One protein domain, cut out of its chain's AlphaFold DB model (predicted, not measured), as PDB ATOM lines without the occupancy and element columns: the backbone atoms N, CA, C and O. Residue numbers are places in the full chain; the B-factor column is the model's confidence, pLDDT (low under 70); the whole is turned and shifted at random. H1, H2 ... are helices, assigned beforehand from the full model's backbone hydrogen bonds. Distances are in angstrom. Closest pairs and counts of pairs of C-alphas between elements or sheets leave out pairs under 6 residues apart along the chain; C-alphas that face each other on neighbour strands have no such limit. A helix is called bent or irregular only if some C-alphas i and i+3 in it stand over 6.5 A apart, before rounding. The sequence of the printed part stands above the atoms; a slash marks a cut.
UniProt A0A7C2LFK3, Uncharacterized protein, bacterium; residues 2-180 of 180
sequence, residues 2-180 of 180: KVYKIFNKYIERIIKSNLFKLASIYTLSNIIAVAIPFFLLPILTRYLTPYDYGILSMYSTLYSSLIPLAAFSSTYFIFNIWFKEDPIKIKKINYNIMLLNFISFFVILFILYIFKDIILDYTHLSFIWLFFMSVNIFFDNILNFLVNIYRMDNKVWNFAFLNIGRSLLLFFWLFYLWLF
ATOM      1  N   LYS A   2      77.084  61.092  18.043       63.12
ATOM      2  CA  LYS A   2      77.487  59.663  18.160       63.12
ATOM      3  C   LYS A   2      76.339  58.695  18.510       63.12
ATOM      4  O   LYS A   2      76.245  57.642  17.894       63.12
ATOM      5  N   VAL A   3      75.449  59.070  19.433       66.06
ATOM      6  CA  VAL A   3      74.305  58.232  19.861       66.06
ATOM      7  C   VAL A   3      73.358  57.917  18.695       66.06
ATOM      8  O   VAL A   3      72.968  56.770  18.516       66.06
ATOM      9  N   TYR A   4      73.087  58.900  17.831       69.38
ATOM     10  CA  TYR A   4      72.243  58.728  16.643       69.38
ATOM     11  C   TYR A   4      72.843  57.729  15.639       69.38
ATOM     12  O   TYR A   4      72.146  56.857  15.131       69.38
ATOM     13  N   LYS A   5      74.165  57.788  15.408       69.62
ATOM     14  CA  LYS A   5      74.873  56.825  14.542       69.62
ATOM     15  C   LYS A   5      74.867  55.403  15.112       69.62
ATOM     16  O   LYS A   5      74.768  54.447  14.350       69.62
ATOM     17  N   ILE A   6      74.966  55.260  16.436       73.88
ATOM     18  CA  ILE A   6      74.887  53.959  17.114       73.88
ATOM     19  C   ILE A   6      73.478  53.377  16.960       73.88
ATOM     20  O   ILE A   6      73.339  52.230  16.544       73.88
ATOM     21  N   PHE A   7      72.442  54.181  17.209       77.56
ATOM     22  CA  PHE A   7      71.046  53.766  17.068       77.56
ATOM     23  C   PHE A   7      70.718  53.331  15.630       77.56
ATOM     24  O   PHE A   7      70.180  52.245  15.418       77.56
ATOM     25  N   ASN A   8      71.149  54.111  14.632       80.62
ATOM     26  CA  ASN A   8      70.926  53.793  13.219       80.62
ATOM     27  C   ASN A   8      71.622  52.486  12.794       80.62
ATOM     28  O   ASN A   8      71.059  51.692  12.047       80.62
ATOM     29  N   LYS A   9      72.811  52.205  13.343       80.75
ATOM     30  CA  LYS A   9      73.532  50.946  13.108       80.75
ATOM     31  C   LYS A   9      72.768  49.728  13.643       80.75
ATOM     32  O   LYS A   9      72.784  48.679  13.002       80.75
ATOM     33  N   TYR A  10      72.101  49.840  14.795       83.06
ATOM     34  CA  TYR A  10      71.263  48.754  15.323       83.06
ATOM     35  C   TYR A  10      69.996  48.554  14.487       83.06
ATOM     36  O   TYR A  10      69.661  47.409  14.185       83.06
ATOM     37  N   ILE A  11      69.350  49.639  14.050       82.31
ATOM     38  CA  ILE A  11      68.190  49.587  13.147       82.31
ATOM     39  C   ILE A  11      68.555  48.894  11.833       82.31
ATOM     40  O   ILE A  11      67.896  47.933  11.442       82.31
ATOM     41  N   GLU A  12      69.646  49.303  11.183       79.25
ATOM     42  CA  GLU A  12      70.112  48.660   9.951       79.25
ATOM     43  C   GLU A  12      70.407  47.169  10.151       79.25
ATOM     44  O   GLU A  12      70.135  46.357   9.265       79.25
ATOM     45  N   ARG A  13      70.933  46.785  11.322       83.88
ATOM     46  CA  ARG A  13      71.210  45.382  11.650       83.88
ATOM     47  C   ARG A  13      69.929  44.566  11.834       83.88
ATOM     48  O   ARG A  13      69.898  43.407  11.433       83.88
ATOM     49  N   ILE A  14      68.887  45.159  12.419       81.31
ATOM     50  CA  ILE A  14      67.570  44.526  12.567       81.31
ATOM     51  C   ILE A  14      66.908  44.373  11.197       81.31
ATOM     52  O   ILE A  14      66.492  43.268  10.859       81.31
ATOM     53  N   ILE A  15      66.883  45.429  10.381       80.50
ATOM     54  CA  ILE A  15      66.252  45.418   9.050       80.50
ATOM     55  C   ILE A  15      66.927  44.400   8.119       80.50
ATOM     56  O   ILE A  15      66.253  43.704   7.365       80.50
ATOM     57  N   LYS A  16      68.256  44.259   8.196       81.81
ATOM     58  CA  LYS A  16      69.012  43.266   7.414       81.81
ATOM     59  C   LYS A  16      68.921  41.838   7.967       81.81
ATOM     60  O   LYS A  16      69.452  40.918   7.349       81.81
ATOM     61  N   SER A  17      68.294  41.627   9.125       87.38
ATOM     62  CA  SER A  17      68.209  40.298   9.729       87.38
ATOM     63  C   SER A  17      67.237  39.390   8.970       87.38
ATOM     64  O   SER A  17      66.192  39.825   8.480       87.38
ATOM     65  N   ASN A  18      67.547  38.090   8.929       85.12
ATOM     66  CA  ASN A  18      66.641  37.099   8.348       85.12
ATOM     67  C   ASN A  18      65.283  37.089   9.075       85.12
ATOM     68  O   ASN A  18      64.247  36.935   8.444       85.12
ATOM     69  N   LEU A  19      65.275  37.342  10.388       85.25
ATOM     70  CA  LEU A  19      64.051  37.439  11.187       85.25
ATOM     71  C   LEU A  19      63.130  38.558  10.704       85.25
ATOM     72  O   LEU A  19      61.940  38.316  10.535       85.25
ATOM     73  N   PHE A  20      63.671  39.752  10.440       87.94
ATOM     74  CA  PHE A  20      62.877  40.865   9.922       87.94
ATOM     75  C   PHE A  20      62.288  40.525   8.554       87.94
ATOM     76  O   PHE A  20      61.089  40.681   8.356       87.94
ATOM     77  N   LYS A  21      63.089  39.945   7.648       87.44
ATOM     78  CA  LYS A  21      62.604  39.485   6.339       87.44
ATOM     79  C   LYS A  21      61.449  38.485   6.467       87.44
ATOM     80  O   LYS A  21      60.413  38.670   5.833       87.44
ATOM     81  N   LEU A  22      61.612  37.438   7.281       86.88
ATOM     82  CA  LEU A  22      60.574  36.425   7.497       86.88
ATOM     83  C   LEU A  22      59.317  37.056   8.116       86.88
ATOM     84  O   LEU A  22      58.215  36.851   7.610       86.88
ATOM     85  N   ALA A  23      59.479  37.870   9.163       88.75
ATOM     86  CA  ALA A  23      58.382  38.552   9.843       88.75
ATOM     87  C   ALA A  23      57.603  39.473   8.896       88.75
ATOM     88  O   ALA A  23      56.372  39.422   8.892       88.75
ATOM     89  N   SER A  24      58.292  40.258   8.061       90.62
ATOM     90  CA  SER A  24      57.675  41.128   7.055       90.62
ATOM     91  C   SER A  24      56.864  40.336   6.036       90.62
ATOM     92  O   SER A  24      55.733  40.705   5.741       90.62
ATOM     93  N   ILE A  25      57.391  39.225   5.516       89.69
ATOM     94  CA  ILE A  25      56.649  38.428   4.529       89.69
ATOM     95  C   ILE A  25      55.420  37.771   5.175       89.69
ATOM     96  O   ILE A  25      54.339  37.817   4.589       89.69
ATOM     97  N   TYR A  26      55.536  37.206   6.383       89.94
ATOM     98  CA  TYR A  26      54.387  36.631   7.093       89.94
ATOM     99  C   TYR A  26      53.304  37.677   7.386       89.94
ATOM    100  O   TYR A  26      52.124  37.418   7.154       89.94
ATOM    101  N   THR A  27      53.693  38.865   7.864       92.50
ATOM    102  CA  THR A  27      52.745  39.955   8.150       92.50
ATOM    103  C   THR A  27      52.073  40.467   6.885       92.50
ATOM    104  O   THR A  27      50.848  40.515   6.850       92.50
ATOM    105  N   LEU A  28      52.831  40.762   5.826       94.00
ATOM    106  CA  LEU A  28      52.263  41.192   4.546       94.00
ATOM    107  C   LEU A  28      51.318  40.138   3.959       94.00
ATOM    108  O   LEU A  28      50.226  40.478   3.518       94.00
ATOM    109  N   SER A  29      51.690  38.857   4.017       91.94
ATOM    110  CA  SER A  29      50.839  37.766   3.520       91.94
ATOM    111  C   SER A  29      49.519  37.667   4.287       91.94
ATOM    112  O   SER A  29      48.479  37.430   3.682       91.94
ATOM    113  N   ASN A  30      49.538  37.865   5.609       92.06
ATOM    114  CA  ASN A  30      48.320  37.901   6.420       92.06
ATOM    115  C   ASN A  30      47.468  39.140   6.118       92.06
ATOM    116  O   ASN A  30      46.253  39.019   6.003       92.06
ATOM    117  N   ILE A  31      48.094  40.313   5.954       94.25
ATOM    118  CA  ILE A  31      47.391  41.549   5.582       94.25
ATOM    119  C   ILE A  31      46.666  41.353   4.250       94.25
ATOM    120  O   ILE A  31      45.481  41.648   4.162       94.25
ATOM    121  N   ILE A  32      47.342  40.798   3.239       92.69
ATOM    122  CA  ILE A  32      46.733  40.518   1.931       92.69
ATOM    123  C   ILE A  32      45.578  39.518   2.076       92.69
ATOM    124  O   ILE A  32      44.492  39.758   1.554       92.69
ATOM    125  N   ALA A  33      45.784  38.427   2.819       89.62
ATOM    126  CA  ALA A  33      44.763  37.402   3.021       89.62
ATOM    127  C   ALA A  33      43.489  37.943   3.699       89.62
ATOM    128  O   ALA A  33      42.395  37.501   3.355       89.62
ATOM    129  N   VAL A  34      43.609  38.903   4.623       89.19
ATOM    130  CA  VAL A  34      42.466  39.555   5.295       89.19
ATOM    131  C   VAL A  34      41.875  40.694   4.457       89.19
ATOM    132  O   VAL A  34      40.667  40.919   4.486       89.19
ATOM    133  N   ALA A  35      42.695  41.392   3.670       90.50
ATOM    134  CA  ALA A  35      42.238  42.470   2.799       90.50
ATOM    135  C   ALA A  35      41.269  41.972   1.716       90.50
ATOM    136  O   ALA A  35      40.312  42.671   1.397       90.50
ATOM    137  N   ILE A  36      41.478  40.762   1.181       88.44
ATOM    138  CA  ILE A  36      40.615  40.169   0.144       88.44
ATOM    139  C   ILE A  36      39.133  40.123   0.575       88.44
ATOM    140  O   ILE A  36      38.321  40.775  -0.081       88.44
ATOM    141  N   PRO A  37      38.742  39.426   1.664       83.25
ATOM    142  CA  PRO A  37      37.348  39.408   2.106       83.25
ATOM    143  C   PRO A  37      36.866  40.780   2.595       83.25
ATOM    144  O   PRO A  37      35.687  41.083   2.461       83.25
ATOM    145  N   PHE A  38      37.750  41.647   3.102       87.38
ATOM    146  CA  PHE A  38      37.371  43.007   3.497       87.38
ATOM    147  C   PHE A  38      36.898  43.851   2.303       87.38
ATOM    148  O   PHE A  38      35.826  44.447   2.358       87.38
ATOM    149  N   PHE A  39      37.654  43.866   1.203       88.19
ATOM    150  CA  PHE A  39      37.256  44.567  -0.024       88.19
ATOM    151  C   PHE A  39      36.106  43.877  -0.763       88.19
ATOM    152  O   PHE A  39      35.446  44.508  -1.589       88.19
ATOM    153  N   LEU A  40      35.831  42.611  -0.444       83.19
ATOM    154  CA  LEU A  40      34.661  41.902  -0.939       83.19
ATOM    155  C   LEU A  40      33.362  42.429  -0.315       83.19
ATOM    156  O   LEU A  40      32.344  42.464  -1.000       83.19
ATOM    157  N   LEU A  41      33.384  42.884   0.943       83.25
ATOM    158  CA  LEU A  41      32.175  43.352   1.632       83.25
ATOM    159  C   LEU A  41      31.460  44.495   0.882       83.25
ATOM    160  O   LEU A  41      30.272  44.334   0.619       83.25
ATOM    161  N   PRO A  42      32.126  45.593   0.455       85.38
ATOM    162  CA  PRO A  42      31.481  46.648  -0.338       85.38
ATOM    163  C   PRO A  42      30.916  46.181  -1.685       85.38
ATOM    164  O   PRO A  42      29.981  46.781  -2.209       85.38
ATOM    165  N   ILE A  43      31.515  45.146  -2.278       85.00
ATOM    166  CA  ILE A  43      31.032  44.558  -3.530       85.00
ATOM    167  C   ILE A  43      29.737  43.804  -3.226       85.00
ATOM    168  O   ILE A  43      28.696  44.102  -3.804       85.00
ATOM    169  N   LEU A  44      29.781  42.892  -2.255       77.94
ATOM    170  CA  LEU A  44      28.636  42.092  -1.832       77.94
ATOM    171  C   LEU A  44      27.451  42.963  -1.409       77.94
ATOM    172  O   LEU A  44      26.342  42.717  -1.860       77.94
ATOM    173  N   THR A  45      27.666  44.026  -0.635       83.12
ATOM    174  CA  THR A  45      26.578  44.908  -0.176       83.12
ATOM    175  C   THR A  45      25.913  45.711  -1.296       83.12
ATOM    176  O   THR A  45      24.813  46.222  -1.098       83.12
ATOM    177  N   ARG A  46      26.549  45.834  -2.470       85.31
ATOM    178  CA  ARG A  46      25.957  46.480  -3.649       85.31
ATOM    179  C   ARG A  46      25.184  45.504  -4.536       85.31
ATOM    180  O   ARG A  46      24.202  45.911  -5.149       85.31
ATOM    181  N   TYR A  47      25.654  44.262  -4.648       83.69
ATOM    182  CA  TYR A  47      25.033  43.242  -5.501       83.69
ATOM    183  C   TYR A  47      23.943  42.439  -4.784       83.69
ATOM    184  O   TYR A  47      23.020  41.961  -5.437       83.69
ATOM    185  N   LEU A  48      24.025  42.310  -3.458       83.38
ATOM    186  CA  LEU A  48      23.072  41.546  -2.663       83.38
ATOM    187  C   LEU A  48      21.920  42.411  -2.180       83.38
ATOM    188  O   LEU A  48      22.100  43.555  -1.755       83.38
ATOM    189  N   THR A  49      20.733  41.811  -2.150       88.00
ATOM    190  CA  THR A  49      19.628  42.389  -1.395       88.00
ATOM    191  C   THR A  49      19.932  42.316   0.110       88.00
ATOM    192  O   THR A  49      20.706  41.458   0.552       88.00
ATOM    193  N   PRO A  50      19.311  43.174   0.940       86.44
ATOM    194  CA  PRO A  50      19.455  43.090   2.395       86.44
ATOM    195  C   PRO A  50      19.104  41.706   2.961       86.44
ATOM    196  O   PRO A  50      19.687  41.283   3.957       86.44
ATOM    197  N   TYR A  51      18.176  40.997   2.311       87.31
ATOM    198  CA  TYR A  51      17.770  39.647   2.690       87.31
ATOM    199  C   TYR A  51      18.884  38.621   2.432       87.31
ATOM    200  O   TYR A  51      19.291  37.916   3.355       87.31
ATOM    201  N   ASP A  52      19.448  38.598   1.221       85.69
ATOM    202  CA  ASP A  52      20.511  37.650   0.849       85.69
ATOM    203  C   ASP A  52      21.792  37.886   1.659       85.69
ATOM    204  O   ASP A  52      22.451  36.948   2.115       85.69
ATOM    205  N   TYR A  53      22.122  39.158   1.904       85.56
ATOM    206  CA  TYR A  53      23.229  39.517   2.784       85.56
ATOM    207  C   TYR A  53      22.980  39.056   4.229       85.56
ATOM    208  O   TYR A  53      23.908  38.597   4.897       85.56
ATOM    209  N   GLY A  54      21.728  39.106   4.696       87.81
ATOM    210  CA  GLY A  54      21.308  38.546   5.979       87.81
ATOM    211  C   GLY A  54      21.628  37.053   6.091       87.81
ATOM    212  O   GLY A  54      22.298  36.643   7.041       87.81
ATOM    213  N   ILE A  55      21.254  36.256   5.087       88.56
ATOM    214  CA  ILE A  55      21.544  34.812   5.034       88.56
ATOM    215  C   ILE A  55      23.057  34.549   5.063       88.56
ATOM    216  O   ILE A  55      23.533  33.747   5.869       88.56
ATOM    217  N   LEU A  56      23.844  35.264   4.250       86.56
ATOM    218  CA  LEU A  56      25.307  35.124   4.243       86.56
ATOM    219  C   LEU A  56      25.950  35.528   5.574       86.56
ATOM    220  O   LEU A  56      26.922  34.905   6.013       86.56
ATOM    221  N   SER A  57      25.415  36.554   6.238       87.94
ATOM    222  CA  SER A  57      25.892  36.978   7.554       87.94
ATOM    223  C   SER A  57      25.616  35.919   8.627       87.94
ATOM    224  O   SER A  57      26.502  35.622   9.434       87.94
ATOM    225  N   MET A  58      24.450  35.263   8.580       92.56
ATOM    226  CA  MET A  58      24.107  34.152   9.472       92.56
ATOM    227  C   MET A  58      24.985  32.933   9.207       92.56
ATOM    228  O   MET A  58      25.540  32.362  10.148       92.56
ATOM    229  N   TYR A  59      25.196  32.589   7.932       90.62
ATOM    230  CA  TYR A  59      26.128  31.538   7.530       90.62
ATOM    231  C   TYR A  59      27.528  31.805   8.094       90.62
ATOM    232  O   TYR A  59      28.118  30.937   8.732       90.62
ATOM    233  N   SER A  60      28.045  33.023   7.914       89.00
ATOM    234  CA  SER A  60      29.388  33.407   8.367       89.00
ATOM    235  C   SER A  60      29.515  33.388   9.891       89.00
ATOM    236  O   SER A  60      30.524  32.932  10.429       89.00
ATOM    237  N   THR A  61      28.476  33.838  10.598       91.88
ATOM    238  CA  THR A  61      28.433  33.855  12.065       91.88
ATOM    239  C   THR A  61      28.450  32.433  12.619       91.88
ATOM    240  O   THR A  61      29.314  32.102  13.437       91.88
ATOM    241  N   LEU A  62      27.572  31.559  12.119       92.81
ATOM    242  CA  LEU A  62      27.559  30.144  12.491       92.81
ATOM    243  C   LEU A  62      28.882  29.454  12.146       92.81
ATOM    244  O   LEU A  62      29.479  28.811  13.006       92.81
ATOM    245  N   TYR A  63      29.398  29.656  10.932       91.25
ATOM    246  CA  TYR A  63      30.683  29.111  10.493       91.25
ATOM    247  C   TYR A  63      31.832  29.509  11.437       91.25
ATOM    248  O   TYR A  63      32.574  28.647  11.909       91.25
ATOM    249  N   SER A  64      31.942  30.798  11.785       89.56
ATOM    250  CA  SER A  64      32.973  31.302  12.708       89.56
ATOM    251  C   SER A  64      32.854  30.732  14.126       89.56
ATOM    252  O   SER A  64      33.863  30.570  14.811       89.56
ATOM    253  N   SER A  65      31.639  30.367  14.538       89.69
ATOM    254  CA  SER A  65      31.356  29.768  15.845       89.69
ATOM    255  C   SER A  65      31.703  28.274  15.876       89.69
ATOM    256  O   SER A  65      32.093  27.746  16.916       89.69
ATOM    257  N   LEU A  66      31.603  27.592  14.730       88.94
ATOM    258  CA  LEU A  66      31.884  26.161  14.578       88.94
ATOM    259  C   LEU A  66      33.354  25.847  14.267       88.94
ATOM    260  O   LEU A  66      33.826  24.774  14.639       88.94
ATOM    261  N   ILE A  67      34.104  26.757  13.628       86.50
ATOM    262  CA  ILE A  67      35.540  26.557  13.344       86.50
ATOM    263  C   ILE A  67      36.330  26.124  14.592       86.50
ATOM    264  O   ILE A  67      37.051  25.128  14.505       86.50
ATOM    265  N   PRO A  68      36.215  26.798  15.758       84.12
ATOM    266  CA  PRO A  68      36.958  26.401  16.951       84.12
ATOM    267  C   PRO A  68      36.645  24.974  17.404       84.12
ATOM    268  O   PRO A  68      37.558  24.268  17.826       84.12
ATOM    269  N   LEU A  69      35.388  24.529  17.265       78.44
ATOM    270  CA  LEU A  69      34.957  23.163  17.597       78.44
ATOM    271  C   LEU A  69      35.662  22.121  16.723       78.44
ATOM    272  O   LEU A  69      36.026  21.047  17.195       78.44
ATOM    273  N   ALA A  70      35.903  22.460  15.459       77.75
ATOM    274  CA  ALA A  70      36.623  21.612  14.521       77.75
ATOM    275  C   ALA A  70      38.147  21.639  14.740       77.75
ATOM    276  O   ALA A  70      38.831  20.639  14.518       77.75
ATOM    277  N   ALA A  71      38.672  22.779  15.198       67.06
ATOM    278  CA  ALA A  71      40.098  23.052  15.356       67.06
ATOM    279  C   ALA A  71      40.703  22.574  16.693       67.06
ATOM    280  O   ALA A  71      41.891  22.808  16.926       67.06
ATOM    281  N   PHE A  72      39.920  21.896  17.545       56.69
ATOM    282  CA  PHE A  72      40.184  21.577  18.963       56.69
ATOM    283  C   PHE A  72      41.524  20.887  19.318       56.69
ATOM    284  O   PHE A  72      41.765  20.606  20.489       56.69
ATOM    285  N   SER A  73      42.425  20.598  18.375       53.47
ATOM    286  CA  SER A  73      43.665  19.859  18.667       53.47
ATOM    287  C   SER A  73      44.895  20.187  17.814       53.47
ATOM    288  O   SER A  73      45.986  19.717  18.137       53.47
ATOM    289  N   SER A  74      44.792  20.975  16.741       60.22
ATOM    290  CA  SER A  74      45.825  20.938  15.693       60.22
ATOM    291  C   SER A  74      46.798  22.116  15.697       60.22
ATOM    292  O   SER A  74      47.982  21.938  15.432       60.22
ATOM    293  N   THR A  75      46.345  23.331  16.000       57.97
ATOM    294  CA  THR A  75      47.120  24.533  15.648       57.97
ATOM    295  C   THR A  75      48.274  24.811  16.611       57.97
ATOM    296  O   THR A  75      49.339  25.214  16.165       57.97
ATOM    297  N   TYR A  76      48.096  24.573  17.916       57.12
ATOM    298  CA  TYR A  76      49.078  24.952  18.948       57.12
ATOM    299  C   TYR A  76      49.942  23.792  19.453       57.12
ATOM    300  O   TYR A  76      51.086  24.006  19.855       57.12
ATOM    301  N   PHE A  77      49.432  22.560  19.394       60.59
ATOM    302  CA  PHE A  77      50.153  21.370  19.856       60.59
ATOM    303  C   PHE A  77      51.424  21.117  19.034       60.59
ATOM    304  O   PHE A  77      52.478  20.800  19.588       60.59
ATOM    305  N   ILE A  78      51.356  21.348  17.719       65.44
ATOM    306  CA  ILE A  78      52.475  21.121  16.799       65.44
ATOM    307  C   ILE A  78      53.627  22.094  17.097       65.44
ATOM    308  O   ILE A  78      54.772  21.653  17.165       65.44
ATOM    309  N   PHE A  79      53.347  23.376  17.388       67.06
ATOM    310  CA  PHE A  79      54.386  24.380  17.680       67.06
ATOM    311  C   PHE A  79      55.313  23.989  18.829       67.06
ATOM    312  O   PHE A  79      56.518  24.223  18.757       67.06
ATOM    313  N   ASN A  80      54.762  23.369  19.872       68.62
ATOM    314  CA  ASN A  80      55.519  23.022  21.071       68.62
ATOM    315  C   ASN A  80      56.339  21.730  20.916       68.62
ATOM    316  O   ASN A  80      57.337  21.545  21.613       68.62
ATOM    317  N   ILE A  81      55.910  20.844  20.015       73.81
ATOM    318  CA  ILE A  81      56.434  19.482  19.853       73.81
ATOM    319  C   ILE A  81      57.443  19.384  18.716       73.81
ATOM    320  O   ILE A  81      58.429  18.660  18.831       73.81
ATOM    321  N   TRP A  82      57.235  20.133  17.638       75.25
ATOM    322  CA  TRP A  82      58.033  20.034  16.414       75.25
ATOM    323  C   TRP A  82      59.531  20.260  16.619       75.25
ATOM    324  O   TRP A  82      60.343  19.668  15.920       75.25
ATOM    325  N   PHE A  83      59.900  21.119  17.573       76.81
ATOM    326  CA  PHE A  83      61.299  21.428  17.874       76.81
ATOM    327  C   PHE A  83      61.902  20.537  18.970       76.81
ATOM    328  O   PHE A  83      63.086  20.674  19.265       76.81
ATOM    329  N   LYS A  84      61.104  19.664  19.599       81.62
ATOM    330  CA  LYS A  84      61.515  18.855  20.759       81.62
ATOM    331  C   LYS A  84      61.509  17.352  20.495       81.62
ATOM    332  O   LYS A  84      62.248  16.635  21.154       81.62
ATOM    333  N   GLU A  85      60.672  16.878  19.576       83.62
ATOM    334  CA  GLU A  85      60.447  15.449  19.350       83.62
ATOM    335  C   GLU A  85      61.065  14.939  18.047       83.62
ATOM    336  O   GLU A  85      61.308  15.683  17.096       83.62
ATOM    337  N   ASP A  86      61.252  13.622  17.986       85.06
ATOM    338  CA  ASP A  86      61.776  12.948  16.805       85.06
ATOM    339  C   ASP A  86      60.843  13.081  15.586       85.06
ATOM    340  O   ASP A  86      59.613  12.974  15.718       85.06
ATOM    341  N   PRO A  87      61.396  13.153  14.359       82.50
ATOM    342  CA  PRO A  87      60.612  13.228  13.123       82.50
ATOM    343  C   PRO A  87      59.570  12.109  12.963       82.50
ATOM    344  O   PRO A  87      58.514  12.313  12.364       82.50
ATOM    345  N   ILE A  88      59.844  10.916  13.501       86.38
ATOM    346  CA  ILE A  88      58.929   9.765  13.450       86.38
ATOM    347  C   ILE A  88      57.682  10.021  14.310       86.38
ATOM    348  O   ILE A  88      56.559   9.764  13.867       86.38
ATOM    349  N   LYS A  89      57.856  10.570  15.518       85.25
ATOM    350  CA  LYS A  89      56.739  10.929  16.403       85.25
ATOM    351  C   LYS A  89      55.921  12.071  15.813       85.25
ATOM    352  O   LYS A  89      54.695  11.994  15.823       85.25
ATOM    353  N   ILE A  90      56.581  13.069  15.219       83.94
ATOM    354  CA  ILE A  90      55.916  14.181  14.523       83.94
ATOM    355  C   ILE A  90      55.005  13.656  13.404       83.94
ATOM    356  O   ILE A  90      53.839  14.040  13.333       83.94
ATOM    357  N   LYS A  91      55.479  12.716  12.573       85.62
ATOM    358  CA  LYS A  91      54.647  12.085  11.530       85.62
ATOM    359  C   LYS A  91      53.407  11.394  12.106       85.62
ATOM    360  O   LYS A  91      52.316  11.560  11.566       85.62
ATOM    361  N   LYS A  92      53.558  10.653  13.209       87.00
ATOM    362  CA  LYS A  92      52.438   9.979  13.887       87.00
ATOM    363  C   LYS A  92      51.420  10.980  14.445       87.00
ATOM    364  O   LYS A  92      50.218  10.770  14.315       87.00
ATOM    365  N   ILE A  93      51.889  12.082  15.025       84.88
ATOM    366  CA  ILE A  93      51.028  13.156  15.536       84.88
ATOM    367  C   ILE A  93      50.270  13.831  14.391       84.88
ATOM    368  O   ILE A  93      49.060  14.004  14.491       84.88
ATOM    369  N   ASN A  94      50.944  14.137  13.280       85.75
ATOM    370  CA  ASN A  94      50.311  14.722  12.098       85.75
ATOM    371  C   ASN A  94      49.193  13.828  11.546       85.75
ATOM    372  O   ASN A  94      48.120  14.323  11.209       85.75
ATOM    373  N   TYR A  95      49.423  12.513  11.501       88.06
ATOM    374  CA  TYR A  95      48.396  11.546  11.115       88.06
ATOM    375  C   TYR A  95      47.195  11.579  12.067       88.06
ATOM    376  O   TYR A  95      46.056  11.690  11.619       88.06
ATOM    377  N   ASN A  96      47.441  11.551  13.380       88.19
ATOM    378  CA  ASN A  96      46.374  11.605  14.377       88.19
ATOM    379  C   ASN A  96      45.560  12.898  14.277       88.19
ATOM    380  O   ASN A  96      44.341  12.853  14.395       88.19
ATOM    381  N   ILE A  97      46.211  14.036  14.025       86.56
ATOM    382  CA  ILE A  97      45.535  15.323  13.837       86.56
ATOM    383  C   ILE A  97      44.622  15.289  12.606       86.56
ATOM    384  O   ILE A  97      43.479  15.735  12.681       86.56
ATOM    385  N   MET A  98      45.091  14.727  11.490       86.88
ATOM    386  CA  MET A  98      44.273  14.575  10.280       86.88
ATOM    387  C   MET A  98      43.077  13.651  10.498       86.88
ATOM    388  O   MET A  98      41.967  13.963  10.071       86.88
ATOM    389  N   LEU A  99      43.284  12.545  11.212       89.69
ATOM    390  CA  LEU A  99      42.216  11.621  11.578       89.69
ATOM    391  C   LEU A  99      41.189  12.291  12.502       89.69
ATOM    392  O   LEU A  99      39.987  12.116  12.322       89.69
ATOM    393  N   LEU A 100      41.642  13.112  13.448       89.19
ATOM    394  CA  LEU A 100      40.769  13.852  14.359       89.19
ATOM    395  C   LEU A 100      39.959  14.927  13.617       89.19
ATOM    396  O   LEU A 100      38.774  15.073  13.896       89.19
ATOM    397  N   ASN A 101      40.546  15.600  12.620       88.81
ATOM    398  CA  ASN A 101      39.818  16.511  11.725       88.81
ATOM    399  C   ASN A 101      38.744  15.783  10.895       88.81
ATOM    400  O   ASN A 101      37.662  16.307  10.648       88.81
ATOM    401  N   PHE A 102      39.022  14.550  10.471       90.44
ATOM    402  CA  PHE A 102      38.034  13.736   9.769       90.44
ATOM    403  C   PHE A 102      36.871  13.335  10.684       90.44
ATOM    404  O   PHE A 102      35.713  13.427  10.291       90.44
ATOM    405  N   ILE A 103      37.156  12.957  11.933       91.75
ATOM    406  CA  ILE A 103      36.113  12.657  12.923       91.75
ATOM    407  C   ILE A 103      35.304  13.917  13.262       91.75
ATOM    408  O   ILE A 103      34.075  13.851  13.316       91.75
ATOM    409  N   SER A 104      35.958  15.067  13.456       90.19
ATOM    410  CA  SER A 104      35.275  16.320  13.801       90.19
ATOM    411  C   SER A 104      34.308  16.769  12.707       90.19
ATOM    412  O   SER A 104      33.225  17.250  13.029       90.19
ATOM    413  N   PHE A 105      34.627  16.521  11.432       91.69
ATOM    414  CA  PHE A 105      33.700  16.741  10.322       91.69
ATOM    415  C   PHE A 105      32.379  15.980  10.498       91.69
ATOM    416  O   PHE A 105      31.313  16.589  10.401       91.69
ATOM    417  N   PHE A 106      32.425  14.679  10.808       93.69
ATOM    418  CA  PHE A 106      31.205  13.893  11.022       93.69
ATOM    419  C   PHE A 106      30.446  14.327  12.270       93.69
ATOM    420  O   PHE A 106      29.222  14.385  12.239       93.69
ATOM    421  N   VAL A 107      31.154  14.667  13.349       92.88
ATOM    422  CA  VAL A 107      30.524  15.168  14.579       92.88
ATOM    423  C   VAL A 107      29.783  16.478  14.308       92.88
ATOM    424  O   VAL A 107      28.621  16.609  14.683       92.88
ATOM    425  N   ILE A 108      30.413  17.426  13.610       93.31
ATOM    426  CA  ILE A 108      29.789  18.705  13.248       93.31
ATOM    427  C   ILE A 108      28.598  18.478  12.322       93.31
ATOM    428  O   ILE A 108      27.532  19.034  12.565       93.31
ATOM    429  N   LEU A 109      28.743  17.635  11.297       95.19
ATOM    430  CA  LEU A 109      27.646  17.319  10.386       95.19
ATOM    431  C   LEU A 109      26.463  16.678  11.126       95.19
ATOM    432  O   LEU A 109      25.314  17.029  10.869       95.19
ATOM    433  N   PHE A 110      26.737  15.776  12.068       95.12
ATOM    434  CA  PHE A 110      25.718  15.131  12.889       95.12
ATOM    435  C   PHE A 110      24.984  16.134  13.789       95.12
ATOM    436  O   PHE A 110      23.755  16.127  13.834       95.12
ATOM    437  N   ILE A 111      25.715  17.040  14.446       93.88
ATOM    438  CA  ILE A 111      25.126  18.125  15.245       93.88
ATOM    439  C   ILE A 111      24.245  19.012  14.355       93.88
ATOM    440  O   ILE A 111      23.082  19.242  14.679       93.88
ATOM    441  N   LEU A 112      24.755  19.460  13.206       95.12
ATOM    442  CA  LEU A 112      23.992  20.302  12.279       95.12
ATOM    443  C   LEU A 112      22.746  19.596  11.741       95.12
ATOM    444  O   LEU A 112      21.725  20.245  11.549       95.12
ATOM    445  N   TYR A 113      22.802  18.280  11.533       96.06
ATOM    446  CA  TYR A 113      21.648  17.493  11.110       96.06
ATOM    447  C   TYR A 113      20.563  17.412  12.192       96.06
ATOM    448  O   TYR A 113      19.389  17.587  11.876       96.06
ATOM    449  N   ILE A 114      20.938  17.181  13.457       97.19
ATOM    450  CA  ILE A 114      19.987  17.126  14.582       97.19
ATOM    451  C   ILE A 114      19.290  18.473  14.778       97.19
ATOM    452  O   ILE A 114      18.084  18.521  14.995       97.19
ATOM    453  N   PHE A 115      20.045  19.567  14.696       95.62
ATOM    454  CA  PHE A 115      19.538  20.913  14.961       95.62
ATOM    455  C   PHE A 115      19.041  21.642  13.705       95.62
ATOM    456  O   PHE A 115      18.728  22.828  13.786       95.62
ATOM    457  N   LYS A 116      18.950  20.964  12.552       95.69
ATOM    458  CA  LYS A 116      18.676  21.603  11.254       95.69
ATOM    459  C   LYS A 116      17.380  22.418  11.236       95.69
ATOM    460  O   LYS A 116      17.371  23.487  10.645       95.69
ATOM    461  N   ASP A 117      16.322  21.935  11.891       95.69
ATOM    462  CA  ASP A 117      15.005  22.580  11.862       95.69
ATOM    463  C   ASP A 117      15.023  23.858  12.714       95.69
ATOM    464  O   ASP A 117      14.615  24.920  12.259       95.69
ATOM    465  N   ILE A 118      15.649  23.796  13.897       95.94
ATOM    466  CA  ILE A 118      15.882  24.974  14.746       95.94
ATOM    467  C   ILE A 118      16.743  25.997  13.995       95.94
ATOM    468  O   ILE A 118      16.434  27.184  13.973       95.94
ATOM    469  N   ILE A 119      17.822  25.552  13.350       94.25
ATOM    470  CA  ILE A 119      18.701  26.444  12.590       94.25
ATOM    471  C   ILE A 119      17.941  27.083  11.421       94.25
ATOM    472  O   ILE A 119      18.091  28.286  11.199       94.25
ATOM    473  N   LEU A 120      17.107  26.325  10.709       95.12
ATOM    474  CA  LEU A 120      16.285  26.827   9.609       95.12
ATOM    475  C   LEU A 120      15.326  27.930  10.075       95.12
ATOM    476  O   LEU A 120      15.239  28.962   9.412       95.12
ATOM    477  N   ASP A 121      14.671  27.756  11.221       93.94
ATOM    478  CA  ASP A 121      13.706  28.727  11.746       93.94
ATOM    479  C   ASP A 121      14.365  30.056  12.152       93.94
ATOM    480  O   ASP A 121      13.816  31.125  11.891       93.94
ATOM    481  N   TYR A 122      15.559  30.010  12.758       92.00
ATOM    482  CA  TYR A 122      16.259  31.217  13.226       92.00
ATOM    483  C   TYR A 122      17.142  31.887  12.167       92.00
ATOM    484  O   TYR A 122      17.361  33.096  12.234       92.00
ATOM    485  N   THR A 123      17.706  31.121  11.229       90.94
ATOM    486  CA  THR A 123      18.719  31.628  10.282       90.94
ATOM    487  C   THR A 123      18.303  31.559   8.820       90.94
ATOM    488  O   THR A 123      19.016  32.091   7.971       90.94
ATOM    489  N   HIS A 124      17.179  30.905   8.515       91.94
ATOM    490  CA  HIS A 124      16.708  30.617   7.156       91.94
ATOM    491  C   HIS A 124      17.693  29.803   6.296       91.94
ATOM    492  O   HIS A 124      17.531  29.703   5.080       91.94
ATOM    493  N   LEU A 125      18.699  29.175   6.913       91.25
ATOM    494  CA  LEU A 125      19.649  28.308   6.222       91.25
ATOM    495  C   LEU A 125      19.066  26.907   6.061       91.25
ATOM    496  O   LEU A 125      18.841  26.190   7.035       91.25
ATOM    497  N   SER A 126      18.865  26.490   4.812       92.81
ATOM    498  CA  SER A 126      18.435  25.126   4.515       92.81
ATOM    499  C   SER A 126      19.544  24.107   4.781       92.81
ATOM    500  O   SER A 126      20.732  24.430   4.861       92.81
ATOM    501  N   PHE A 127      19.166  22.831   4.880       91.62
ATOM    502  CA  PHE A 127      20.116  21.757   5.169       91.62
ATOM    503  C   PHE A 127      21.275  21.674   4.157       91.62
ATOM    504  O   PHE A 127      22.391  21.330   4.540       91.62
ATOM    505  N   ILE A 128      21.048  22.048   2.888       91.25
ATOM    506  CA  ILE A 128      22.112  22.066   1.871       91.25
ATOM    507  C   ILE A 128      23.229  23.053   2.249       91.25
ATOM    508  O   ILE A 128      24.407  22.723   2.123       91.25
ATOM    509  N   TRP A 129      22.875  24.223   2.796       90.88
ATOM    510  CA  TRP A 129      23.833  25.227   3.260       90.88
ATOM    511  C   TRP A 129      24.625  24.722   4.462       90.88
ATOM    512  O   TRP A 129      25.837  24.914   4.519       90.88
ATOM    513  N   LEU A 130      23.968  24.026   5.394       93.38
ATOM    514  CA  LEU A 130      24.629  23.430   6.559       93.38
ATOM    515  C   LEU A 130      25.597  22.307   6.161       93.38
ATOM    516  O   LEU A 130      26.693  22.211   6.711       93.38
ATOM    517  N   PHE A 131      25.231  21.495   5.167       92.88
ATOM    518  CA  PHE A 131      26.121  20.480   4.606       92.88
ATOM    519  C   PHE A 131      27.350  21.116   3.944       92.88
ATOM    520  O   PHE A 131      28.483  20.757   4.270       92.88
ATOM    521  N   PHE A 132      27.155  22.115   3.076       90.25
ATOM    522  CA  PHE A 132      28.275  22.855   2.488       90.25
ATOM    523  C   PHE A 132      29.136  23.534   3.554       90.25
ATOM    524  O   PHE A 132      30.357  23.577   3.410       90.25
ATOM    525  N   MET A 133      28.537  24.020   4.640       90.69
ATOM    526  CA  MET A 133      29.274  24.588   5.764       90.69
ATOM    527  C   MET A 133      30.209  23.565   6.401       90.69
ATOM    528  O   MET A 133      31.391  23.865   6.573       90.69
ATOM    529  N   SER A 134      29.734  22.353   6.708       92.62
ATOM    530  CA  SER A 134      30.591  21.335   7.330       92.62
ATOM    531  C   SER A 134      31.742  20.928   6.403       92.62
ATOM    532  O   SER A 134      32.881  20.795   6.855       92.62
ATOM    533  N   VAL A 135      31.476  20.816   5.096       91.81
ATOM    534  CA  VAL A 135      32.498  20.526   4.078       91.81
ATOM    535  C   VAL A 135      33.539  21.646   4.018       91.81
ATOM    536  O   VAL A 135      34.739  21.376   4.056       91.81
ATOM    537  N   ASN A 136      33.102  22.907   4.006       89.50
ATOM    538  CA  ASN A 136      33.998  24.063   4.026       89.50
ATOM    539  C   ASN A 136      34.864  24.106   5.294       89.50
ATOM    540  O   ASN A 136      36.063  24.364   5.202       89.50
ATOM    541  N   ILE A 137      34.296  23.818   6.472       90.31
ATOM    542  CA  ILE A 137      35.049  23.753   7.737       90.31
ATOM    543  C   ILE A 137      36.145  22.681   7.656       90.31
ATOM    544  O   ILE A 137      37.289  22.933   8.035       90.31
ATOM    545  N   PHE A 138      35.823  21.498   7.130       90.50
ATOM    546  CA  PHE A 138      36.786  20.405   6.985       90.50
ATOM    547  C   PHE A 138      37.986  20.791   6.113       90.50
ATOM    548  O   PHE A 138      39.134  20.592   6.525       90.50
ATOM    549  N   PHE A 139      37.735  21.377   4.938       89.62
ATOM    550  CA  PHE A 139      38.802  21.822   4.041       89.62
ATOM    551  C   PHE A 139      39.591  23.007   4.606       89.62
ATOM    552  O   PHE A 139      40.820  23.009   4.502       89.62
ATOM    553  N   ASP A 140      38.935  23.975   5.256       88.12
ATOM    554  CA  ASP A 140      39.635  25.105   5.877       88.12
ATOM    555  C   ASP A 140      40.596  24.625   6.974       88.12
ATOM    556  O   ASP A 140      41.731  25.093   7.049       88.12
ATOM    557  N   ASN A 141      40.220  23.608   7.757       87.88
ATOM    558  CA  ASN A 141      41.122  23.000   8.739       87.88
ATOM    559  C   ASN A 141      42.333  22.302   8.112       87.88
ATOM    560  O   ASN A 141      43.440  22.421   8.643       87.88
ATOM    561  N   ILE A 142      42.161  21.609   6.981       88.25
ATOM    562  CA  ILE A 142      43.286  21.001   6.251       88.25
ATOM    563  C   ILE A 142      44.247  22.089   5.769       88.25
ATOM    564  O   ILE A 142      45.457  21.985   5.982       88.25
ATOM    565  N   LEU A 143      43.720  23.152   5.157       88.94
ATOM    566  CA  LEU A 143      44.529  24.273   4.683       88.94
ATOM    567  C   LEU A 143      45.245  24.969   5.843       88.94
ATOM    568  O   LEU A 143      46.452  25.196   5.761       88.94
ATOM    569  N   ASN A 144      44.545  25.235   6.950       87.62
ATOM    570  CA  ASN A 144      45.136  25.804   8.161       87.62
ATOM    571  C   ASN A 144      46.272  24.927   8.699       87.62
ATOM    572  O   ASN A 144      47.335  25.439   9.055       87.62
ATOM    573  N   PHE A 145      46.099  23.606   8.728       86.50
ATOM    574  CA  PHE A 145      47.149  22.682   9.150       86.50
ATOM    575  C   PHE A 145      48.382  22.736   8.235       86.50
ATOM    576  O   PHE A 145      49.503  22.865   8.727       86.50
ATOM    577  N   LEU A 146      48.193  22.703   6.911       88.00
ATOM    578  CA  LEU A 146      49.292  22.793   5.940       88.00
ATOM    579  C   LEU A 146      50.046  24.121   6.052       88.00
ATOM    580  O   LEU A 146      51.276  24.143   6.084       88.00
ATOM    581  N   VAL A 147      49.312  25.228   6.166       88.81
ATOM    582  CA  VAL A 147      49.865  26.571   6.373       88.81
ATOM    583  C   VAL A 147      50.720  26.616   7.644       88.81
ATOM    584  O   VAL A 147      51.815  27.182   7.627       88.81
ATOM    585  N   ASN A 148      50.279  25.970   8.728       87.06
ATOM    586  CA  ASN A 148      51.077  25.874   9.949       87.06
ATOM    587  C   ASN A 148      52.348  25.045   9.746       87.06
ATOM    588  O   ASN A 148      53.412  25.526  10.125       87.06
ATOM    589  N   ILE A 149      52.293  23.886   9.081       86.44
ATOM    590  CA  ILE A 149      53.506  23.109   8.757       86.44
ATOM    591  C   ILE A 149      54.508  23.958   7.968       86.44
ATOM    592  O   ILE A 149      55.687  24.002   8.317       86.44
ATOM    593  N   TYR A 150      54.061  24.692   6.943       88.94
ATOM    594  CA  TYR A 150      54.962  25.557   6.175       88.94
ATOM    595  C   TYR A 150      55.570  26.678   7.015       88.94
ATOM    596  O   TYR A 150      56.735  27.028   6.805       88.94
ATOM    597  N   ARG A 151      54.821  27.211   7.986       86.19
ATOM    598  CA  ARG A 151      55.346  28.185   8.947       86.19
ATOM    599  C   ARG A 151      56.446  27.571   9.816       86.19
ATOM    600  O   ARG A 151      57.452  28.229  10.057       86.19
ATOM    601  N   MET A 152      56.280  26.321  10.245       83.06
ATOM    602  CA  MET A 152      57.256  25.602  11.073       83.06
ATOM    603  C   MET A 152      58.526  25.220  10.313       83.06
ATOM    604  O   MET A 152      59.626  25.344  10.845       83.06
ATOM    605  N   ASP A 153      58.382  24.852   9.042       84.50
ATOM    606  CA  ASP A 153      59.494  24.592   8.126       84.50
ATOM    607  C   ASP A 153      60.196  25.877   7.636       84.50
ATOM    608  O   ASP A 153      61.116  25.803   6.819       84.50
ATOM    609  N   ASN A 154      59.755  27.068   8.068       84.31
ATOM    610  CA  ASN A 154      60.199  28.370   7.553       84.31
ATOM    611  C   ASN A 154      60.055  28.524   6.021       84.31
ATOM    612  O   ASN A 154      60.740  29.335   5.392       84.31
ATOM    613  N   LYS A 155      59.132  27.778   5.400       88.25
ATOM    614  CA  LYS A 155      58.827  27.825   3.960       88.25
ATOM    615  C   LYS A 155      57.840  28.952   3.667       88.25
ATOM    616  O   LYS A 155      56.667  28.732   3.367       88.25
ATOM    617  N   VAL A 156      58.337  30.182   3.752       88.50
ATOM    618  CA  VAL A 156      57.492  31.385   3.743       88.50
ATOM    619  C   VAL A 156      56.710  31.578   2.446       88.50
ATOM    620  O   VAL A 156      55.565  32.011   2.487       88.50
ATOM    621  N   TRP A 157      57.282  31.230   1.293       89.56
ATOM    622  CA  TRP A 157      56.580  31.373   0.013       89.56
ATOM    623  C   TRP A 157      55.403  30.404  -0.117       89.56
ATOM    624  O   TRP A 157      54.335  30.808  -0.568       89.56
ATOM    625  N   ASN A 158      55.554  29.163   0.356       89.69
ATOM    626  CA  ASN A 158      54.464  28.186   0.383       89.69
ATOM    627  C   ASN A 158      53.366  28.619   1.359       89.69
ATOM    628  O   ASN A 158      52.184  28.518   1.038       89.69
ATOM    629  N   PHE A 159      53.761  29.152   2.522       91.88
ATOM    630  CA  PHE A 159      52.835  29.782   3.460       91.88
ATOM    631  C   PHE A 159      52.055  30.918   2.784       91.88
ATOM    632  O   PHE A 159      50.831  30.924   2.831       91.88
ATOM    633  N   ALA A 160      52.754  31.861   2.147       90.94
ATOM    634  CA  ALA A 160      52.151  33.038   1.533       90.94
ATOM    635  C   ALA A 160      51.171  32.645   0.424       90.94
ATOM    636  O   ALA A 160      50.030  33.102   0.421       90.94
ATOM    637  N   PHE A 161      51.595  31.746  -0.468       92.19
ATOM    638  CA  PHE A 161      50.777  31.266  -1.575       92.19
ATOM    639  C   PHE A 161      49.497  30.584  -1.088       92.19
ATOM    640  O   PHE A 161      48.414  30.927  -1.552       92.19
ATOM    641  N   LEU A 162      49.592  29.669  -0.120       90.94
ATOM    642  CA  LEU A 162      48.411  28.976   0.400       90.94
ATOM    643  C   LEU A 162      47.507  29.882   1.228       90.94
ATOM    644  O   LEU A 162      46.291  29.771   1.123       90.94
ATOM    645  N   ASN A 163      48.074  30.789   2.025       89.69
ATOM    646  CA  ASN A 163      47.289  31.696   2.855       89.69
ATOM    647  C   ASN A 163      46.501  32.703   2.001       89.69
ATOM    648  O   ASN A 163      45.325  32.933   2.253       89.69
ATOM    649  N   ILE A 164      47.126  33.258   0.958       91.00
ATOM    650  CA  ILE A 164      46.459  34.157   0.005       91.00
ATOM    651  C   ILE A 164      45.489  33.366  -0.885       91.00
ATOM    652  O   ILE A 164      44.353  33.789  -1.091       91.00
ATOM    653  N   GLY A 165      45.909  32.197  -1.379       89.38
ATOM    654  CA  GLY A 165      45.097  31.324  -2.226       89.38
ATOM    655  C   GLY A 165      43.812  30.860  -1.540       89.38
ATOM    656  O   GLY A 165      42.750  30.896  -2.150       89.38
ATOM    657  N   ARG A 166      43.880  30.521  -0.249       86.00
ATOM    658  CA  ARG A 166      42.714  30.247   0.604       86.00
ATOM    659  C   ARG A 166      41.700  31.391   0.578       86.00
ATOM    660  O   ARG A 166      40.518  31.149   0.354       86.00
ATOM    661  N   SER A 167      42.147  32.628   0.793       86.00
ATOM    662  CA  SER A 167      41.250  33.790   0.792       86.00
ATOM    663  C   SER A 167      40.620  34.040  -0.580       86.00
ATOM    664  O   SER A 167      39.457  34.427  -0.661       86.00
ATOM    665  N   LEU A 168      41.360  33.781  -1.663       86.00
ATOM    666  CA  LEU A 168      40.829  33.853  -3.026       86.00
ATOM    667  C   LEU A 168      39.791  32.757  -3.300       86.00
ATOM    668  O   LEU A 168      38.766  33.032  -3.911       86.00
ATOM    669  N   LEU A 169      40.014  31.529  -2.827       82.94
ATOM    670  CA  LEU A 169      39.034  30.445  -2.955       82.94
ATOM    671  C   LEU A 169      37.720  30.791  -2.252       82.94
ATOM    672  O   LEU A 169      36.654  30.558  -2.816       82.94
ATOM    673  N   LEU A 170      37.791  31.409  -1.070       77.12
ATOM    674  CA  LEU A 170      36.609  31.899  -0.361       77.12
ATOM    675  C   LEU A 170      35.866  32.975  -1.168       77.12
ATOM    676  O   LEU A 170      34.640  32.932  -1.251       77.12
ATOM    677  N   PHE A 171      36.594  33.894  -1.811       77.31
ATOM    678  CA  PHE A 171      36.014  34.877  -2.732       77.31
ATOM    679  C   PHE A 171      35.258  34.198  -3.886       77.31
ATOM    680  O   PHE A 171      34.096  34.520  -4.130       77.31
ATOM    681  N   PHE A 172      35.885  33.233  -4.568       79.31
ATOM    682  CA  PHE A 172      35.257  32.537  -5.696       79.31
ATOM    683  C   PHE A 172      34.048  31.707  -5.267       79.31
ATOM    684  O   PHE A 172      33.043  31.692  -5.972       79.31
ATOM    685  N   TRP A 173      34.126  31.052  -4.110       75.62
ATOM    686  CA  TRP A 173      33.031  30.264  -3.553       75.62
ATOM    687  C   TRP A 173      31.791  31.121  -3.268       75.62
ATOM    688  O   TRP A 173      30.696  30.776  -3.708       75.62
ATOM    689  N   LEU A 174      31.968  32.262  -2.591       72.88
ATOM    690  CA  LEU A 174      30.872  33.192  -2.295       72.88
ATOM    691  C   LEU A 174      30.258  33.786  -3.566       72.88
ATOM    692  O   LEU A 174      29.046  33.958  -3.639       72.88
ATOM    693  N   PHE A 175      31.085  34.078  -4.572       72.81
ATOM    694  CA  PHE A 175      30.608  34.587  -5.852       72.81
ATOM    695  C   PHE A 175      29.830  33.525  -6.649       72.81
ATOM    696  O   PHE A 175      28.795  33.828  -7.237       72.81
ATOM    697  N   TYR A 176      30.297  32.271  -6.647       73.88
ATOM    698  CA  TYR A 176      29.659  31.165  -7.364       73.88
ATOM    699  C   TYR A 176      28.293  30.788  -6.779       73.88
ATOM    700  O   TYR A 176      27.342  30.638  -7.535       73.88
ATOM    701  N   LEU A 177      28.185  30.687  -5.448       68.88
ATOM    702  CA  LEU A 177      26.921  30.390  -4.756       68.88
ATOM    703  C   LEU A 177      25.829  31.442  -4.970       68.88
ATOM    704  O   LEU A 177      24.686  31.192  -4.619       68.88
ATOM    705  N   TRP A 178      26.181  32.627  -5.465       64.56
ATOM    706  CA  TRP A 178      25.214  33.680  -5.748       64.56
ATOM    707  C   TRP A 178      24.795  33.734  -7.222       64.56
ATOM    708  O   TRP A 178      23.726  34.243  -7.548       64.56
ATOM    709  N   LEU A 179      25.620  33.207  -8.129       60.97
ATOM    710  CA  LEU A 179      25.288  33.126  -9.553       60.97
ATOM    711  C   LEU A 179      24.251  32.031  -9.877       60.97
ATOM    712  O   LEU A 179      23.764  32.005 -11.008       60.97
ATOM    713  N   PHE A 180      23.927  31.153  -8.921       47.62
ATOM    714  CA  PHE A 180      23.023  30.004  -9.061       47.62
ATOM    715  C   PHE A 180      22.129  29.854  -7.831       47.62
ATOM    716  O   PHE A 180      20.971  29.417  -8.013       47.62
TER     717      PHE A 180
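What this domain is: This is residues 2 to 180 of the 180 residues of an uncharacterized protein of bacterium (UniProt A0A7C2LFK3). Four long helices stand side by side in a row, H2, H8, H7, H5, bent at H8, while H3 crosses slantwise over H7 to H5 on one face of the row. Residues 2 to 14, in H1, stick out as an arm beyond one end of H2, and the short H6 lies across the far end by the start of H7. The printed part has 179 residues with eight named helices, H1 to H8 in chain order, and no named strand: all helix. It is loose, with a radius of gyration of the C-alphas of 20.7 A, and spans 70 by 46 by 24 A, only just flat.

How they stand to each other: H2, residues 18 to 47, is the longest helix and touches H8, residues 156 to 179, closest at the C-alphas of Ala 33 and Ile 164, 4.7 A, at a shallow tilt of 6 degrees, the same way. H8, with residues 156 to 166 alone, touches H7, residues 127 to 152, at Phe 159 and Val 147, C-alphas 5.3 A apart; the two form a hairpin at a shallow tilt of 12 degrees. H7 is the hub, touching four helices. It touches H5, residues 87 to 114, at Phe 138 and Phe 105, C-alphas 5.8 A apart, opposite ways at a shallow tilt of 17 degrees. H3, residues 50 to 70, touches H7 at Ile 67 and Ile 137, C-alphas 6.3 A apart, at a steep tilt of 52 degrees; with residues 66 to 70 alone it touches H5, closest at the C-alphas of Ala 70 and Ser 104, 5.5 A. H6, residues 116 to 123, only just touches H3 and H7, with 3 pairs of C-alphas within 8 A each. H1, residues 2 to 15, and H4, residues 77 to 81, touch no helix; H1 is close to H2 but not clearly touching, C-alphas 14 and 20 being 6.5 A apart, and H4 is likewise close to H5 and H7. Every O i to N i+4 pair is within hydrogen-bond range in H1, H4, H6 and H7, but 22 of 26 in H2, 15 of 17 in H3, 23 of 24 in H5 and 18 of 20 in H8.

Where its parts are: H2 is 44.3 A long, from C-alpha 18 at (66.641, 37.099, 8.348); H5 is 40.8 A, H7 37.8 A, H8 34.9 A, H3 30.1 A and H1 20.3 A. H3 is only just irregular, C-alphas 65 and 68 being 6.6 A apart. H8 ends with C-alpha 179 at (25.288, 33.126, -9.553).

The domain as a whole: The C-alphas of Lys 2 and Asp 117 are the two farthest apart, 72.9 A. The printed part has no cut and no long link. Mean pLDDT of the printed part is 85.0, under 70 at residues 2 to 5, 71 to 80 and 177 to 180.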